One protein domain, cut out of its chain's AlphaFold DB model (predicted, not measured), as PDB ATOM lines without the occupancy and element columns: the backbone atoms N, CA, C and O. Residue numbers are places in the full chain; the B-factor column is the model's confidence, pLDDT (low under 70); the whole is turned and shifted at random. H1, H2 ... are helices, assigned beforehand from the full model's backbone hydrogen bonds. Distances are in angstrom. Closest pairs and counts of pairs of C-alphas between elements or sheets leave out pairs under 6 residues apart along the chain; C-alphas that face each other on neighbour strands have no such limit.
ATOM      1  N   ASN A   3     -21.068  29.994 -36.992       70.19
ATOM      2  CA  ASN A   3     -20.319  29.076 -37.871       70.19
ATOM      3  C   ASN A   3     -21.205  28.141 -38.713       70.19
ATOM      4  O   ASN A   3     -20.859  27.836 -39.849       70.19
ATOM      5  N   ARG A   4     -22.326  27.659 -38.158       70.00
ATOM      6  CA  ARG A   4     -23.214  26.701 -38.843       70.00
ATOM      7  C   ARG A   4     -24.047  27.362 -39.943       70.00
ATOM      8  O   ARG A   4     -24.395  26.692 -40.903       70.00
ATOM      9  N   LEU A   5     -24.365  28.648 -39.787       74.69
ATOM     10  CA  LEU A   5     -25.179  29.423 -40.728       74.69
ATOM     11  C   LEU A   5     -24.339  30.303 -41.670       74.69
ATOM     12  O   LEU A   5     -24.899  31.022 -42.485       74.69
ATOM     13  N   GLY A   6     -23.005  30.260 -41.562       74.00
ATOM     14  CA  GLY A   6     -22.100  31.021 -42.428       74.00
ATOM     15  C   GLY A   6     -22.132  32.538 -42.210       74.00
ATOM     16  O   GLY A   6     -21.724  33.280 -43.097       74.00
ATOM     17  N   PHE A   7     -22.616  33.008 -41.058       79.81
ATOM     18  CA  PHE A   7     -22.688  34.440 -40.769       79.81
ATOM     19  C   PHE A   7     -21.330  35.026 -40.340       79.81
ATOM     20  O   PHE A   7     -20.473  34.284 -39.853       79.81
ATOM     21  N   PRO A   8     -21.139  36.358 -40.462       79.50
ATOM     22  CA  PRO A   8     -19.948  37.036 -39.952       79.50
ATOM     23  C   PRO A   8     -19.741  36.803 -38.451       79.50
ATOM     24  O   PRO A   8     -20.721  36.710 -37.707       79.50
ATOM     25  N   PHE A   9     -18.480  36.772 -38.004       77.38
ATOM     26  CA  PHE A   9     -18.074  36.470 -36.622       77.38
ATOM     27  C   PHE A   9     -18.912  37.205 -35.553       77.38
ATOM     28  O   PHE A   9     -19.455  36.568 -34.657       77.38
ATOM     29  N   GLU A  10     -19.133  38.515 -35.711       78.00
ATOM     30  CA  GLU A  10     -19.833  39.353 -34.717       78.00
ATOM     31  C   GLU A  10     -21.367  39.341 -34.796       78.00
ATOM     32  O   GLU A  10     -22.051  39.907 -33.940       78.00
ATOM     33  N   SER A  11     -21.942  38.695 -35.814       80.50
ATOM     34  CA  SER A  11     -23.390  38.733 -36.069       80.50
ATOM     35  C   SER A  11     -24.227  38.264 -34.873       80.50
ATOM     36  O   SER A  11     -25.263  38.856 -34.577       80.50
ATOM     37  N   GLY A  12     -23.764  37.240 -34.149       79.50
ATOM     38  CA  GLY A  12     -24.452  36.716 -32.967       79.50
ATOM     39  C   GLY A  12     -24.464  37.702 -31.797       79.50
ATOM     40  O   GLY A  12     -25.492  37.852 -31.132       79.50
ATOM     41  N   THR A  13     -23.350  38.400 -31.575       79.44
ATOM     42  CA  THR A  13     -23.202  39.410 -30.520       79.44
ATOM     43  C   THR A  13     -24.110  40.605 -30.792       79.44
ATOM     44  O   THR A  13     -24.924  40.968 -29.943       79.44
ATOM     45  N   ILE A  14     -24.029  41.171 -32.003       82.94
ATOM     46  CA  ILE A  14     -24.821  42.338 -32.421       82.94
ATOM     47  C   ILE A  14     -26.314  42.027 -32.329       82.94
ATOM     48  O   ILE A  14     -27.085  42.801 -31.764       82.94
ATOM     49  N   PHE A  15     -26.723  40.866 -32.835       84.88
ATOM     50  CA  PHE A  15     -28.114  40.446 -32.785       84.88
ATOM     51  C   PHE A  15     -28.619  40.303 -31.340       84.88
ATOM     52  O   PHE A  15     -29.677  40.833 -31.003       84.88
ATOM     53  N   SER A  16     -27.837  39.665 -30.462       82.38
ATOM     54  CA  SER A  16     -28.194  39.517 -29.043       82.38
ATOM     55  C   SER A  16     -28.310  40.873 -28.338       82.38
ATOM     56  O   SER A  16     -29.226  41.074 -27.540       82.38
ATOM     57  N   ALA A  17     -27.431  41.826 -28.667       84.50
ATOM     58  CA  ALA A  17     -27.474  43.182 -28.130       84.50
ATOM     59  C   ALA A  17     -28.734  43.944 -28.575       84.50
ATOM     60  O   ALA A  17     -29.407  44.546 -27.741       84.50
ATOM     61  N   ILE A  18     -29.102  43.867 -29.861       88.56
ATOM     62  CA  ILE A  18     -30.325  44.493 -30.392       88.56
ATOM     63  C   ILE A  18     -31.566  43.918 -29.707       88.56
ATOM     64  O   ILE A  18     -32.439  44.674 -29.282       88.56
ATOM     65  N   VAL A  19     -31.638  42.593 -29.561       88.50
ATOM     66  CA  VAL A  19     -32.757  41.919 -28.887       88.50
ATOM     67  C   VAL A  19     -32.851  42.345 -27.422       88.50
ATOM     68  O   VAL A  19     -33.947  42.644 -26.947       88.50
ATOM     69  N   LEU A  20     -31.724  42.420 -26.711       87.81
ATOM     70  CA  LEU A  20     -31.685  42.844 -25.312       87.81
ATOM     71  C   LEU A  20     -32.130  44.304 -25.149       87.81
ATOM     72  O   LEU A  20     -33.011  44.585 -24.338       87.81
ATOM     73  N   VAL A  21     -31.568  45.229 -25.933       89.69
ATOM     74  CA  VAL A  21     -31.941  46.654 -25.897       89.69
ATOM     75  C   VAL A  21     -33.409  46.832 -26.277       89.69
ATOM     76  O   VAL A  21     -34.140  47.545 -25.589       89.69
ATOM     77  N   GLY A  22     -33.871  46.131 -27.315       91.31
ATOM     78  CA  GLY A  22     -35.274  46.103 -27.710       91.31
ATOM     79  C   GLY A  22     -36.183  45.623 -26.577       91.31
ATOM     80  O   GLY A  22     -37.180  46.276 -26.282       91.31
ATOM     81  N   LEU A  23     -35.824  44.534 -25.889       90.25
ATOM     82  CA  LEU A  23     -36.597  44.011 -24.760       90.25
ATOM     83  C   LEU A  23     -36.700  45.037 -23.625       90.25
ATOM     84  O   LEU A  23     -37.794  45.258 -23.107       90.25
ATOM     85  N   LEU A  24     -35.582  45.668 -23.256       91.56
ATOM     86  CA  LEU A  24     -35.540  46.676 -22.194       91.56
ATOM     87  C   LEU A  24     -36.416  47.884 -22.542       91.56
ATOM     88  O   LEU A  24     -37.267  48.281 -21.744       91.56
ATOM     89  N   LEU A  25     -36.250  48.440 -23.747       91.12
ATOM     90  CA  LEU A  25     -37.007  49.603 -24.211       91.12
ATOM     91  C   LEU A  25     -38.502  49.301 -24.283       91.12
ATOM     92  O   LEU A  25     -39.307  50.053 -23.737       91.12
ATOM     93  N   VAL A  26     -38.884  48.185 -24.905       91.19
ATOM     94  CA  VAL A  26     -40.294  47.802 -25.037       91.19
ATOM     95  C   VAL A  26     -40.892  47.451 -23.672       91.19
ATOM     96  O   VAL A  26     -42.044  47.792 -23.418       91.19
ATOM     97  N   GLY A  27     -40.120  46.853 -22.757       90.00
ATOM     98  CA  GLY A  27     -40.530  46.615 -21.371       90.00
ATOM     99  C   GLY A  27     -40.857  47.914 -20.628       90.00
ATOM    100  O   GLY A  27     -41.933  48.035 -20.036       90.00
ATOM    101  N   ILE A  28     -39.984  48.923 -20.724       91.00
ATOM    102  CA  ILE A  28     -40.204  50.256 -20.135       91.00
ATOM    103  C   ILE A  28     -41.396  50.955 -20.800       91.00
ATOM    104  O   ILE A  28     -42.272  51.469 -20.097       91.00
ATOM    105  N   LEU A  29     -41.468  50.949 -22.134       90.44
ATOM    106  CA  LEU A  29     -42.563  51.565 -22.886       90.44
ATOM    107  C   LEU A  29     -43.905  50.921 -22.554       90.44
ATOM    108  O   LEU A  29     -44.856  51.643 -22.292       90.44
ATOM    109  N   TYR A  30     -43.982  49.592 -22.470       90.00
ATOM    110  CA  TYR A  30     -45.196  48.881 -22.068       90.00
ATOM    111  C   TYR A  30     -45.669  49.290 -20.666       90.00
ATOM    112  O   TYR A  30     -46.873  49.407 -20.428       90.00
ATOM    113  N   THR A  31     -44.740  49.530 -19.732       90.50
ATOM    114  CA  THR A  31     -45.111  49.949 -18.371       90.50
ATOM    115  C   THR A  31     -45.667  51.374 -18.286       90.50
ATOM    116  O   THR A  31     -46.521  51.615 -17.435       90.50
ATOM    117  N   HIS A  32     -45.245  52.285 -19.173       88.38
ATOM    118  CA  HIS A  32     -45.728  53.676 -19.230       88.38
ATOM    119  C   HIS A  32     -46.936  53.854 -20.159       88.38
ATOM    120  O   HIS A  32     -47.891  54.553 -19.829       88.38
ATOM    121  N   TYR A  33     -46.903  53.184 -21.308       88.44
ATOM    122  CA  TYR A  33     -47.896  53.230 -22.373       88.44
ATOM    123  C   TYR A  33     -48.413  51.809 -22.612       88.44
ATOM    124  O   TYR A  33     -47.928  51.109 -23.501       88.44
ATOM    125  N   PRO A  34     -49.380  51.337 -21.809       77.25
ATOM    126  CA  PRO A  34     -49.881  49.969 -21.862       77.25
ATOM    127  C   PRO A  34     -50.732  49.739 -23.117       77.25
ATOM    128  O   PRO A  34     -51.958  49.678 -23.069       77.25
ATOM    129  N   ASN A  35     -50.059  49.615 -24.254       85.88
ATOM    130  CA  ASN A  35     -50.639  49.365 -25.562       85.88
ATOM    131  C   ASN A  35     -50.502  47.874 -25.910       85.88
ATOM    132  O   ASN A  35     -49.484  47.244 -25.608       85.88
ATOM    133  N   ILE A  36     -51.523  47.311 -26.564       86.38
ATOM    134  CA  ILE A  36     -51.513  45.933 -27.057       86.38
ATOM    135  C   ILE A  36     -50.303  45.650 -27.958       86.38
ATOM    136  O   ILE A  36     -49.706  44.583 -27.839       86.38
ATOM    137  N   TYR A  37     -49.865  46.620 -28.770       87.62
ATOM    138  CA  TYR A  37     -48.697  46.472 -29.642       87.62
ATOM    139  C   TYR A  37     -47.405  46.270 -28.840       87.62
ATOM    140  O   TYR A  37     -46.670  45.315 -29.089       87.62
ATOM    141  N   PHE A  38     -47.157  47.100 -27.818       86.56
ATOM    142  CA  PHE A  38     -45.983  46.943 -26.951       86.56
ATOM    143  C   PHE A  38     -46.050  45.661 -26.122       86.56
ATOM    144  O   PHE A  38     -45.026  45.019 -25.913       86.56
ATOM    145  N   ARG A  39     -47.249  45.242 -25.700       84.81
ATOM    146  CA  ARG A  39     -47.446  43.973 -24.992       84.81
ATOM    147  C   ARG A  39     -47.072  42.768 -25.855       84.81
ATOM    148  O   ARG A  39     -46.383  41.872 -25.373       84.81
ATOM    149  N   ILE A  40     -47.538  42.741 -27.104       87.00
ATOM    150  CA  ILE A  40     -47.239  41.664 -28.057       87.00
ATOM    151  C   ILE A  40     -45.744  41.658 -28.369       87.00
ATOM    152  O   ILE A  40     -45.105  40.618 -28.237       87.00
ATOM    153  N   LEU A  41     -45.173  42.818 -28.704       87.62
ATOM    154  CA  LEU A  41     -43.754  42.942 -29.031       87.62
ATOM    155  C   LEU A  41     -42.854  42.513 -27.864       87.62
ATOM    156  O   LEU A  41     -41.908  41.755 -28.060       87.62
ATOM    157  N   PHE A  42     -43.186  42.933 -26.640       86.81
ATOM    158  CA  PHE A  42     -42.496  42.493 -25.431       86.81
ATOM    159  C   PHE A  42     -42.579  40.971 -25.255       86.81
ATOM    160  O   PHE A  42     -41.565  40.327 -24.999       86.81
ATOM    161  N   GLY A  43     -43.770  40.388 -25.437       84.44
ATOM    162  CA  GLY A  43     -43.974  38.941 -25.366       84.44
ATOM    163  C   GLY A  43     -43.125  38.175 -26.381       84.44
ATOM    164  O   GLY A  43     -42.486  37.193 -26.016       84.44
ATOM    165  N   VAL A  44     -43.053  38.651 -27.628       86.81
ATOM    166  CA  VAL A  44     -42.231  38.042 -28.688       86.81
ATOM    167  C   VAL A  44     -40.745  38.083 -28.329       86.81
ATOM    168  O   VAL A  44     -40.081  37.050 -28.382       86.81
ATOM    169  N   LEU A  45     -40.227  39.242 -27.914       86.56
ATOM    170  CA  LEU A  45     -38.818  39.389 -27.528       86.56
ATOM    171  C   LEU A  45     -38.470  38.544 -26.291       86.56
ATOM    172  O   LEU A  45     -37.416  37.911 -26.250       86.56
ATOM    173  N   ALA A  46     -39.370  38.481 -25.305       82.50
ATOM    174  CA  ALA A  46     -39.186  37.668 -24.106       82.50
ATOM    175  C   ALA A  46     -39.169  36.166 -24.430       82.50
ATOM    176  O   ALA A  46     -38.280  35.453 -23.965       82.50
ATOM    177  N   ILE A  47     -40.104  35.689 -25.264       83.19
ATOM    178  CA  ILE A  47     -40.137  34.297 -25.742       83.19
ATOM    179  C   ILE A  47     -38.855  33.972 -26.503       83.19
ATOM    180  O   ILE A  47     -38.270  32.912 -26.299       83.19
ATOM    181  N   PHE A  48     -38.390  34.890 -27.346       83.31
ATOM    182  CA  PHE A  48     -37.173  34.693 -28.114       83.31
ATOM    183  C   PHE A  48     -35.940  34.494 -27.210       83.31
ATOM    184  O   PHE A  48     -35.202  33.522 -27.377       83.31
ATOM    185  N   ILE A  49     -35.761  35.341 -26.188       80.81
ATOM    186  CA  ILE A  49     -34.680  35.190 -25.195       80.81
ATOM    187  C   ILE A  49     -34.822  33.883 -24.412       80.81
ATOM    188  O   ILE A  49     -33.840  33.172 -24.197       80.81
ATOM    189  N   ILE A  50     -36.045  33.539 -24.014       79.19
ATOM    190  CA  ILE A  50     -36.352  32.278 -23.340       79.19
ATOM    191  C   ILE A  50     -35.900  31.079 -24.188       79.19
ATOM    192  O   ILE A  50     -35.198  30.201 -23.684       79.19
ATOM    193  N   VAL A  51     -36.245  31.056 -25.478       80.38
ATOM    194  CA  VAL A  51     -35.850  29.985 -26.406       80.38
ATOM    195  C   VAL A  51     -34.328  29.908 -26.523       80.38
ATOM    196  O   VAL A  51     -33.772  28.809 -26.470       80.38
ATOM    197  N   MET A  52     -33.636  31.050 -26.588       76.12
ATOM    198  CA  MET A  52     -32.171  31.076 -26.584       76.12
ATOM    199  C   MET A  52     -31.584  30.431 -25.318       76.12
ATOM    200  O   MET A  52     -30.689  29.591 -25.430       76.12
ATOM    201  N   ILE A  53     -32.113  30.742 -24.127       76.06
ATOM    202  CA  ILE A  53     -31.636  30.180 -22.849       76.06
ATOM    203  C   ILE A  53     -31.799  28.652 -22.808       76.06
ATOM    204  O   ILE A  53     -30.858  27.937 -22.435       76.06
ATOM    205  N   VAL A  54     -32.969  28.144 -23.217       77.00
ATOM    206  CA  VAL A  54     -33.259  26.698 -23.247       77.00
ATOM    207  C   VAL A  54     -32.372  25.980 -24.266       77.00
ATOM    208  O   VAL A  54     -31.818  24.927 -23.958       77.00
ATOM    209  N   SER A  55     -32.170  26.575 -25.447       73.06
ATOM    210  CA  SER A  55     -31.409  25.966 -26.548       73.06
ATOM    211  C   SER A  55     -29.922  25.722 -26.247       73.06
ATOM    212  O   SER A  55     -29.269  24.964 -26.957       73.06
ATOM    213  N   GLY A  56     -29.375  26.336 -25.192       68.12
ATOM    214  CA  GLY A  56     -27.971  26.179 -24.806       68.12
ATOM    215  C   GLY A  56     -27.670  25.022 -23.842       68.12
ATOM    216  O   GLY A  56     -26.584  25.017 -23.258       68.12
ATOM    217  N   ALA A  57     -28.626  24.131 -23.549       73.12
ATOM    218  CA  ALA A  57     -28.426  23.029 -22.606       73.12
ATOM    219  C   ALA A  57     -27.512  21.939 -23.194       73.12
ATOM    220  O   ALA A  57     -27.737  21.465 -24.302       73.12
ATOM    221  N   SER A  58     -26.497  21.519 -22.434       68.88
ATOM    222  CA  SER A  58     -25.535  20.480 -22.836       68.88
ATOM    223  C   SER A  58     -25.793  19.110 -22.194       68.88
ATOM    224  O   SER A  58     -25.080  18.156 -22.488       68.88
ATOM    225  N   SER A  59     -26.787  18.996 -21.308       80.44
ATOM    226  CA  SER A  59     -27.184  17.746 -20.649       80.44
ATOM    227  C   SER A  59     -28.689  17.723 -20.376       80.44
ATOM    228  O   SER A  59     -29.313  18.777 -20.244       80.44
ATOM    229  N   TRP A  60     -29.272  16.527 -20.245       79.06
ATOM    230  CA  TRP A  60     -30.695  16.346 -19.927       79.06
ATOM    231  C   TRP A  60     -31.092  16.982 -18.593       79.06
ATOM    232  O   TRP A  60     -32.098  17.680 -18.511       79.06
ATOM    233  N   VAL A  61     -30.249  16.822 -17.568       81.12
ATOM    234  CA  VAL A  61     -30.432  17.479 -16.267       81.12
ATOM    235  C   VAL A  61     -30.393  19.001 -16.433       81.12
ATOM    236  O   VAL A  61     -31.288  19.702 -15.967       81.12
ATOM    237  N   GLY A  62     -29.407  19.522 -17.170       79.69
ATOM    238  CA  GLY A  62     -29.296  20.953 -17.450       79.69
ATOM    239  C   GLY A  62     -30.487  21.509 -18.235       79.69
ATOM    240  O   GLY A  62     -30.900  22.641 -17.994       79.69
ATOM    241  N   LEU A  63     -31.069  20.717 -19.137       82.00
ATOM    242  CA  LEU A  63     -32.257  21.089 -19.901       82.00
ATOM    243  C   LEU A  63     -33.482  21.213 -18.991       82.00
ATOM    244  O   LEU A  63     -34.171  22.227 -19.060       82.00
ATOM    245  N   ILE A  64     -33.708  20.244 -18.096       85.31
ATOM    246  CA  ILE A  64     -34.814  20.278 -17.123       85.31
ATOM    247  C   ILE A  64     -34.691  21.503 -16.213       85.31
ATOM    248  O   ILE A  64     -35.650  22.263 -16.071       85.31
ATOM    249  N   PHE A  65     -33.505  21.751 -15.648       83.88
ATOM    250  CA  PHE A  65     -33.281  22.919 -14.792       83.88
ATOM    251  C   PHE A  65     -33.523  24.238 -15.532       83.88
ATOM    252  O   PHE A  65     -34.205  25.120 -15.010       83.88
ATOM    253  N   ARG A  66     -33.012  24.378 -16.761       82.75
ATOM    254  CA  ARG A  66     -33.226  25.589 -17.571       82.75
ATOM    255  C   ARG A  66     -34.682  25.770 -17.971       82.75
ATOM    256  O   ARG A  66     -35.159  26.900 -17.985       82.75
ATOM    257  N   PHE A  67     -35.387  24.684 -18.266       84.00
ATOM    258  CA  PHE A  67     -36.807  24.719 -18.583       84.00
ATOM    259  C   PHE A  67     -37.642  25.178 -17.379       84.00
ATOM    260  O   PHE A  67     -38.436  26.105 -17.510       84.00
ATOM    261  N   LEU A  68     -37.409  24.611 -16.189       86.81
ATOM    262  CA  LEU A  68     -38.069  25.043 -14.950       86.81
ATOM    263  C   LEU A  68     -37.754  26.504 -14.610       86.81
ATOM    264  O   LEU A  68     -38.650  27.264 -14.247       86.81
ATOM    265  N   PHE A  69     -36.498  26.918 -14.782       84.75
ATOM    266  CA  PHE A  69     -36.081  28.304 -14.591       84.75
ATOM    267  C   PHE A  69     -36.820  29.259 -15.536       84.75
ATOM    268  O   PHE A  69     -37.338  30.288 -15.108       84.75
ATOM    269  N   VAL A  70     -36.934  28.890 -16.811       84.69
ATOM    270  CA  VAL A  70     -37.683  29.642 -17.820       84.69
ATOM    271  C   VAL A  70     -39.171  29.716 -17.500       84.69
ATOM    272  O   VAL A  70     -39.759  30.786 -17.646       84.69
ATOM    273  N   LEU A  71     -39.788  28.622 -17.046       85.50
ATOM    274  CA  LEU A  71     -41.185  28.633 -16.610       85.50
ATOM    275  C   LEU A  71     -41.380  29.579 -15.421       85.50
ATOM    276  O   LEU A  71     -42.324  30.368 -15.418       85.50
ATOM    277  N   GLY A  72     -40.459  29.552 -14.454       86.62
ATOM    278  CA  GLY A  72     -40.444  30.481 -13.326       86.62
ATOM    279  C   GLY A  72     -40.308  31.941 -13.767       86.62
ATOM    280  O   GLY A  72     -41.077  32.789 -13.316       86.62
ATOM    281  N   LEU A  73     -39.394  32.236 -14.697       83.56
ATOM    282  CA  LEU A  73     -39.230  33.573 -15.277       83.56
ATOM    283  C   LEU A  73     -40.472  34.024 -16.048       83.56
ATOM    284  O   LEU A  73     -40.936  35.144 -15.855       83.56
ATOM    285  N   GLY A  74     -41.030  33.160 -16.895       83.62
ATOM    286  CA  GLY A  74     -42.234  33.448 -17.672       83.62
ATOM    287  C   GLY A  74     -43.432  33.729 -16.770       83.62
ATOM    288  O   GLY A  74     -44.118  34.736 -16.952       83.62
ATOM    289  N   TRP A  75     -43.641  32.903 -15.742       87.19
ATOM    290  CA  TRP A  75     -44.662  33.139 -14.723       87.19
ATOM    291  C   TRP A  75     -44.420  34.451 -13.971       87.19
ATOM    292  O   TRP A  75     -45.348  35.245 -13.825       87.19
ATOM    293  N   GLY A  76     -43.177  34.724 -13.563       85.38
ATOM    294  CA  GLY A  76     -42.794  35.964 -12.891       85.38
ATOM    295  C   GLY A  76     -43.071  37.201 -13.746       85.38
ATOM    296  O   GLY A  76     -43.642  38.170 -13.255       85.38
ATOM    297  N   ILE A  77     -42.761  37.153 -15.043       82.94
ATOM    298  CA  ILE A  77     -43.075  38.223 -15.996       82.94
ATOM    299  C   ILE A  77     -44.592  38.413 -16.105       82.94
ATOM    300  O   ILE A  77     -45.071  39.534 -15.952       82.94
ATOM    301  N   ILE A  78     -45.365  37.342 -16.313       84.31
ATOM    302  CA  ILE A  78     -46.836  37.410 -16.413       84.31
ATOM    303  C   ILE A  78     -47.453  37.965 -15.123       84.31
ATOM    304  O   ILE A  78     -48.388  38.769 -15.171       84.31
ATOM    305  N   TYR A  79     -46.926  37.565 -13.966       87.81
ATOM    306  CA  TYR A  79     -47.328  38.089 -12.668       87.81
ATOM    307  C   TYR A  79     -47.011  39.588 -12.552       87.81
ATOM    308  O   TYR A  79     -47.893  40.385 -12.231       87.81
ATOM    309  N   LEU A  80     -45.792  40.005 -12.907       85.81
ATOM    310  CA  LEU A  80     -45.357  41.404 -12.885       85.81
ATOM    311  C   LEU A  80     -46.121  42.291 -13.873       85.81
ATOM    312  O   LEU A  80     -46.334  43.467 -13.588       85.81
ATOM    313  N   MET A  81     -46.628  41.750 -14.983       82.56
ATOM    314  CA  MET A  81     -47.505  42.496 -15.896       82.56
ATOM    315  C   MET A  81     -48.799  42.979 -15.220       82.56
ATOM    316  O   MET A  81     -49.394  43.949 -15.697       82.56
ATOM    317  N   LYS A  82     -49.216  42.350 -14.108       86.00
ATOM    318  CA  LYS A  82     -50.323  42.812 -13.250       86.00
ATOM    319  C   LYS A  82     -49.892  43.903 -12.256       86.00
ATOM    320  O   LYS A  82     -50.733  44.652 -11.774       86.00
ATOM    321  N   HIS A  83     -48.590  44.043 -11.999       89.62
ATOM    322  CA  HIS A  83     -47.981  44.994 -11.063       89.62
ATOM    323  C   HIS A  83     -47.021  45.953 -11.789       89.62
ATOM    324  O   HIS A  83     -45.809  45.943 -11.572       89.62
ATOM    325  N   ARG A  84     -47.572  46.811 -12.658       84.19
ATOM    326  CA  ARG A  84     -46.805  47.645 -13.607       84.19
ATOM    327  C   ARG A  84     -45.722  48.522 -12.980       84.19
ATOM    328  O   ARG A  84     -44.670  48.675 -13.584       84.19
ATOM    329  N   VAL A  85     -45.951  49.060 -11.782       88.75
ATOM    330  CA  VAL A  85     -44.951  49.878 -11.067       88.75
ATOM    331  C   VAL A  85     -43.728  49.038 -10.693       88.75
ATOM    332  O   VAL A  85     -42.595  49.462 -10.896       88.75
ATOM    333  N   VAL A  86     -43.949  47.815 -10.207       88.69
ATOM    334  CA  VAL A  86     -42.866  46.882  -9.866       88.69
ATOM    335  C   VAL A  86     -42.153  46.424 -11.135       88.69
ATOM    336  O   VAL A  86     -40.928  46.429 -11.185       88.69
ATOM    337  N   MET A  87     -42.908  46.102 -12.188       88.38
ATOM    338  CA  MET A  87     -42.342  45.749 -13.493       88.38
ATOM    339  C   MET A  87     -41.478  46.883 -14.059       88.38
ATOM    340  O   MET A  87     -40.385  46.627 -14.553       88.38
ATOM    341  N   ASN A  88     -41.930  48.134 -13.947       91.00
ATOM    342  CA  ASN A  88     -41.164  49.299 -14.373       91.00
ATOM    343  C   ASN A  88     -39.849  49.422 -13.593       91.00
ATOM    344  O   ASN A  88     -38.794  49.547 -14.208       91.00
ATOM    345  N   ALA A  89     -39.899  49.303 -12.263       89.75
ATOM    346  CA  ALA A  89     -38.708  49.336 -11.419       89.75
ATOM    347  C   ALA A  89     -37.705  48.227 -11.779       89.75
ATOM    348  O   ALA A  89     -36.502  48.483 -11.823       89.75
ATOM    349  N   VAL A  90     -38.185  47.017 -12.094       89.75
ATOM    350  CA  VAL A  90     -37.342  45.904 -12.557       89.75
ATOM    351  C   VAL A  90     -36.669  46.252 -13.887       89.75
ATOM    352  O   VAL A  90     -35.453  46.120 -14.000       89.75
ATOM    353  N   TRP A  91     -37.421  46.749 -14.874       90.12
ATOM    354  CA  TRP A  91     -36.858  47.099 -16.185       90.12
ATOM    355  C   TRP A  91     -35.885  48.269 -16.127       90.12
ATOM    356  O   TRP A  91     -34.837  48.211 -16.763       90.12
ATOM    357  N   LEU A  92     -36.191  49.301 -15.337       92.69
ATOM    358  CA  LEU A  92     -35.261  50.398 -15.089       92.69
ATOM    359  C   LEU A  92     -33.987  49.893 -14.406       92.69
ATOM    360  O   LEU A  92     -32.897  50.238 -14.851       92.69
ATOM    361  N   SER A  93     -34.099  49.025 -13.395       91.06
ATOM    362  CA  SER A  93     -32.927  48.433 -12.732       91.06
ATOM    363  C   SER A  93     -32.061  47.636 -13.711       91.06
ATOM    364  O   SER A  93     -30.848  47.823 -13.745       91.06
ATOM    365  N   LEU A  94     -32.669  46.798 -14.558       91.25
ATOM    366  CA  LEU A  94     -31.949  46.053 -15.597       91.25
ATOM    367  C   LEU A  94     -31.302  46.987 -16.630       91.25
ATOM    368  O   LEU A  94     -30.171  46.748 -17.044       91.25
ATOM    369  N   CYS A  95     -31.985  48.069 -17.011       92.75
ATOM    370  CA  CYS A  95     -31.441  49.085 -17.909       92.75
ATOM    371  C   CYS A  95     -30.202  49.761 -17.306       92.75
ATOM    372  O   CYS A  95     -29.168  49.831 -17.965       92.75
ATOM    373  N   PHE A  96     -30.254  50.172 -16.035       91.81
ATOM    374  CA  PHE A  96     -29.095  50.746 -15.344       91.81
ATOM    375  C   PHE A  96     -27.933  49.758 -15.216       91.81
ATOM    376  O   PHE A  96     -26.783  50.167 -15.368       91.81
ATOM    377  N   ILE A  97     -28.208  48.465 -15.005       90.94
ATOM    378  CA  ILE A  97     -27.174  47.423 -15.047       90.94
ATOM    379  C   ILE A  97     -26.517  47.397 -16.432       90.94
ATOM    380  O   ILE A  97     -25.295  47.460 -16.518       90.94
ATOM    381  N   VAL A  98     -27.295  47.367 -17.518       90.00
ATOM    382  CA  VAL A  98     -26.749  47.353 -18.888       90.00
ATOM    383  C   VAL A  98     -25.969  48.628 -19.211       90.00
ATOM    384  O   VAL A  98     -24.892  48.535 -19.794       90.00
ATOM    385  N   ILE A  99     -26.443  49.803 -18.784       91.00
ATOM    386  CA  ILE A  99     -25.692  51.062 -18.899       91.00
ATOM    387  C   ILE A  99     -24.358  50.950 -18.148       91.00
ATOM    388  O   ILE A  99     -23.319  51.291 -18.705       91.00
ATOM    389  N   GLY A 100     -24.355  50.406 -16.929       89.75
ATOM    390  CA  GLY A 100     -23.129  50.155 -16.171       89.75
ATOM    391  C   GLY A 100     -22.158  49.230 -16.909       89.75
ATOM    392  O   GLY A 100     -20.992  49.579 -17.096       89.75
ATOM    393  N   TYR A 101     -22.643  48.089 -17.408       86.31
ATOM    394  CA  TYR A 101     -21.833  47.140 -18.179       86.31
ATOM    395  C   TYR A 101     -21.367  47.698 -19.532       86.31
ATOM    396  O   TYR A 101     -20.332  47.269 -20.036       86.31
ATOM    397  N   SER A 102     -22.064  48.682 -20.109       87.94
ATOM    398  CA  SER A 102     -21.642  49.311 -21.367       87.94
ATOM    399  C   SER A 102     -20.285  50.014 -21.257       87.94
ATOM    400  O   SER A 102     -19.582  50.133 -22.259       87.94
ATOM    401  N   SER A 103     -19.855  50.393 -20.045       90.56
ATOM    402  CA  SER A 103     -18.516  50.949 -19.807       90.56
ATOM    403  C   SER A 103     -17.383  49.997 -20.224       90.56
ATOM    404  O   SER A 103     -16.327  50.458 -20.660       90.56
ATOM    405  N   PHE A 104     -17.612  48.677 -20.203       88.62
ATOM    406  CA  PHE A 104     -16.638  47.682 -20.663       88.62
ATOM    407  C   PHE A 104     -16.416  47.699 -22.184       88.62
ATOM    408  O   PHE A 104     -15.399  47.188 -22.645       88.62
ATOM    409  N   LEU A 105     -17.299  48.327 -22.976       86.50
ATOM    410  CA  LEU A 105     -17.093  48.472 -24.425       86.50
ATOM    411  C   LEU A 105     -15.820  49.258 -24.754       86.50
ATOM    412  O   LEU A 105     -15.197  48.999 -25.782       86.50
ATOM    413  N   MET A 106     -15.391  50.164 -23.868       90.62
ATOM    414  CA  MET A 106     -14.131  50.894 -24.020       90.62
ATOM    415  C   MET A 106     -12.936  49.942 -24.177       90.62
ATOM    416  O   MET A 106     -12.061  50.193 -25.002       90.62
ATOM    417  N   ILE A 107     -12.939  48.815 -23.457       90.44
ATOM    418  CA  ILE A 107     -11.874  47.806 -23.512       90.44
ATOM    419  C   ILE A 107     -11.776  47.204 -24.917       90.44
ATOM    420  O   ILE A 107     -10.688  47.132 -25.484       90.44
ATOM    421  N   VAL A 108     -12.916  46.840 -25.509       88.94
ATOM    422  CA  VAL A 108     -12.981  46.261 -26.859       88.94
ATOM    423  C   VAL A 108     -12.555  47.279 -27.915       88.94
ATOM    424  O   VAL A 108     -11.780  46.955 -28.816       88.94
ATOM    425  N   ILE A 109     -13.024  48.526 -27.800       90.12
ATOM    426  CA  ILE A 109     -12.652  49.616 -28.713       90.12
ATOM    427  C   ILE A 109     -11.134  49.837 -28.678       90.12
ATOM    428  O   ILE A 109     -10.487  49.841 -29.727       90.12
ATOM    429  N   ARG A 110     -10.552  49.946 -27.477       90.94
ATOM    430  CA  ARG A 110      -9.104  50.105 -27.283       90.94
ATOM    431  C   ARG A 110      -8.318  48.921 -27.852       90.94
ATOM    432  O   ARG A 110      -7.333  49.129 -28.554       90.94
ATOM    433  N   ALA A 111      -8.764  47.690 -27.601       91.44
ATOM    434  CA  ALA A 111      -8.086  46.495 -28.094       91.44
ATOM    435  C   ALA A 111      -8.073  46.412 -29.630       91.44
ATOM    436  O   ALA A 111      -7.078  45.981 -30.222       91.44
ATOM    437  N   ASN A 112      -9.149  46.857 -30.289       90.00
ATOM    438  CA  ASN A 112      -9.227  46.928 -31.753       90.00
ATOM    439  C   ASN A 112      -8.368  48.048 -32.346       90.00
ATOM    440  O   ASN A 112      -7.786  47.854 -33.411       90.00
ATOM    441  N   ALA A 113      -8.223  49.180 -31.648       91.25
ATOM    442  CA  ALA A 113      -7.251  50.212 -32.016       91.25
ATOM    443  C   ALA A 113      -5.796  49.706 -31.932       91.25
ATOM    444  O   ALA A 113      -4.892  50.338 -32.472       91.25
ATOM    445  N   ASN A 114      -5.583  48.544 -31.299       88.12
ATOM    446  CA  ASN A 114      -4.317  47.825 -31.240       88.12
ATOM    447  C   ASN A 114      -3.171  48.680 -30.686       88.12
ATOM    448  O   ASN A 114      -2.062  48.691 -31.230       88.12
ATOM    449  N   THR A 115      -3.473  49.386 -29.594       90.19
ATOM    450  CA  THR A 115      -2.534  50.246 -28.872       90.19
ATOM    451  C   THR A 115      -1.256  49.488 -28.486       90.19
ATOM    452  O   THR A 115      -1.304  48.259 -28.331       90.19
ATOM    453  N   PRO A 116      -0.114  50.184 -28.315       87.50
ATOM    454  CA  PRO A 116       1.156  49.549 -27.955       87.50
ATOM    455  C   PRO A 116       1.044  48.632 -26.738       87.50
ATOM    456  O   PRO A 116       1.526  47.505 -26.775       87.50
ATOM    457  N   ILE A 117       0.294  49.073 -25.725       87.12
ATOM    458  CA  ILE A 117      -0.118  48.258 -24.581       87.12
ATOM    459  C   ILE A 117      -1.534  47.750 -24.840       87.12
ATOM    460  O   ILE A 117      -2.478  48.546 -24.895       87.12
ATOM    461  N   ASN A 118      -1.697  46.437 -25.002       88.56
ATOM    462  CA  ASN A 118      -2.997  45.811 -25.266       88.56
ATOM    463  C   ASN A 118      -3.089  44.431 -24.599       88.56
ATOM    464  O   ASN A 118      -3.122  43.393 -25.264       88.56
ATOM    465  N   GLU A 119      -3.090  44.445 -23.266       85.94
ATOM    466  CA  GLU A 119      -3.123  43.242 -22.433       85.94
ATOM    467  C   GLU A 119      -4.303  42.333 -22.755       85.94
ATOM    468  O   GLU A 119      -5.440  42.793 -22.878       85.94
ATOM    469  N   ASN A 120      -4.025  41.033 -22.887       82.25
ATOM    470  CA  ASN A 120      -4.976  39.977 -23.258       82.25
ATOM    471  C   ASN A 120      -5.671  40.148 -24.618       82.25
ATOM    472  O   ASN A 120      -6.351  39.230 -25.075       82.25
ATOM    473  N   ASN A 121      -5.494  41.292 -25.279       84.69
ATOM    474  CA  ASN A 121      -6.040  41.627 -26.583       84.69
ATOM    475  C   ASN A 121      -7.547  41.286 -26.767       84.69
ATOM    476  O   ASN A 121      -7.900  40.582 -27.719       84.69
ATOM    477  N   PRO A 122      -8.460  41.764 -25.892       88.06
ATOM    478  CA  PRO A 122      -9.893  41.443 -25.939       88.06
ATOM    479  C   PRO A 122     -10.633  42.199 -27.063       88.06
ATOM    480  O   PRO A 122     -11.460  43.073 -26.815       88.06
ATOM    481  N   ARG A 123     -10.326  41.882 -28.328       84.56
ATOM    482  CA  ARG A 123     -10.881  42.560 -29.520       84.56
ATOM    483  C   ARG A 123     -12.325  42.206 -29.837       84.56
ATOM    484  O   ARG A 123     -12.962  42.896 -30.626       84.56
ATOM    485  N   ASP A 124     -12.828  41.133 -29.260       83.44
ATOM    486  CA  ASP A 124     -14.131  40.597 -29.604       83.44
ATOM    487  C   ASP A 124     -14.897  40.117 -28.372       83.44
ATOM    488  O   ASP A 124     -14.391  40.142 -27.248       83.44
ATOM    489  N   ALA A 125     -16.142  39.689 -28.577       79.88
ATOM    490  CA  ALA A 125     -17.003  39.231 -27.494       79.88
ATOM    491  C   ALA A 125     -16.410  38.050 -26.705       79.88
ATOM    492  O   ALA A 125     -16.623  37.970 -25.497       79.88
ATOM    493  N   MET A 126     -15.659  37.146 -27.347       79.00
ATOM    494  CA  MET A 126     -15.036  36.012 -26.656       79.00
ATOM    495  C   MET A 126     -13.842  36.472 -25.826       79.00
ATOM    496  O   MET A 126     -13.740  36.109 -24.657       79.00
TER     497      MET A 126
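This is residues 3 to 126 of the 812 residues of a protein of Bacteroidales bacterium (UniProt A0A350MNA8). A loose V of helices: H1 and H4 make one limb, which H5 lengthens, and the hairpin of H2 and H3 makes the other; residues 114 to 126 fold back beside H5. The printed part has 124 residues with five named helices, H1 to H5 in order, and no named strand: all helix, loose, radius of gyration of the C-alphas 17.6 A, spans 54 by 38 by 24 A.

H1, residues 11 to 32, begins at C-alpha 11 (-23.390, 38.733, -36.069) and is 31.7 A long. H2, residues 36 to 55, is 28.3 A; H3, 60 to 80, 29.9 A; H4, 84 to 102, 26.4 A. H5, 105 to 113, 12.6 A, ends at C-alpha 113 (-7.251, 50.212, -32.016).

H1 and H2, a hairpin, touch at a steep tilt of 39 degrees, opposite ways; their closest C-alphas, Tyr 30 and Phe 38, are 5.3 A apart. H2, with residues 50 to 54 alone, touches H3 at a shallow 17 degrees, opposite ways, closest C-alphas Val 54 and Arg 66, 5.8 A. H3 and H4 only just touch, only at the corner, with 3 pairs of C-alphas within 8 A, closest Leu 80 and Met 87, 5.3 A. H1, with residues 24 to 32 alone, touches H4, closest C-alphas Thr 31 and Arg 84, 5.6 A. H4 and H5 meet only through their link. In H1 to H5 every O i to N i+4 pair is within hydrogen-bond range.

The farthest C-alphas, Lys 82 and Pro 116, are 54.0 A apart. The printed part has no cut; the four links between helices are tight. Residues 56 and 58 are under pLDDT 70.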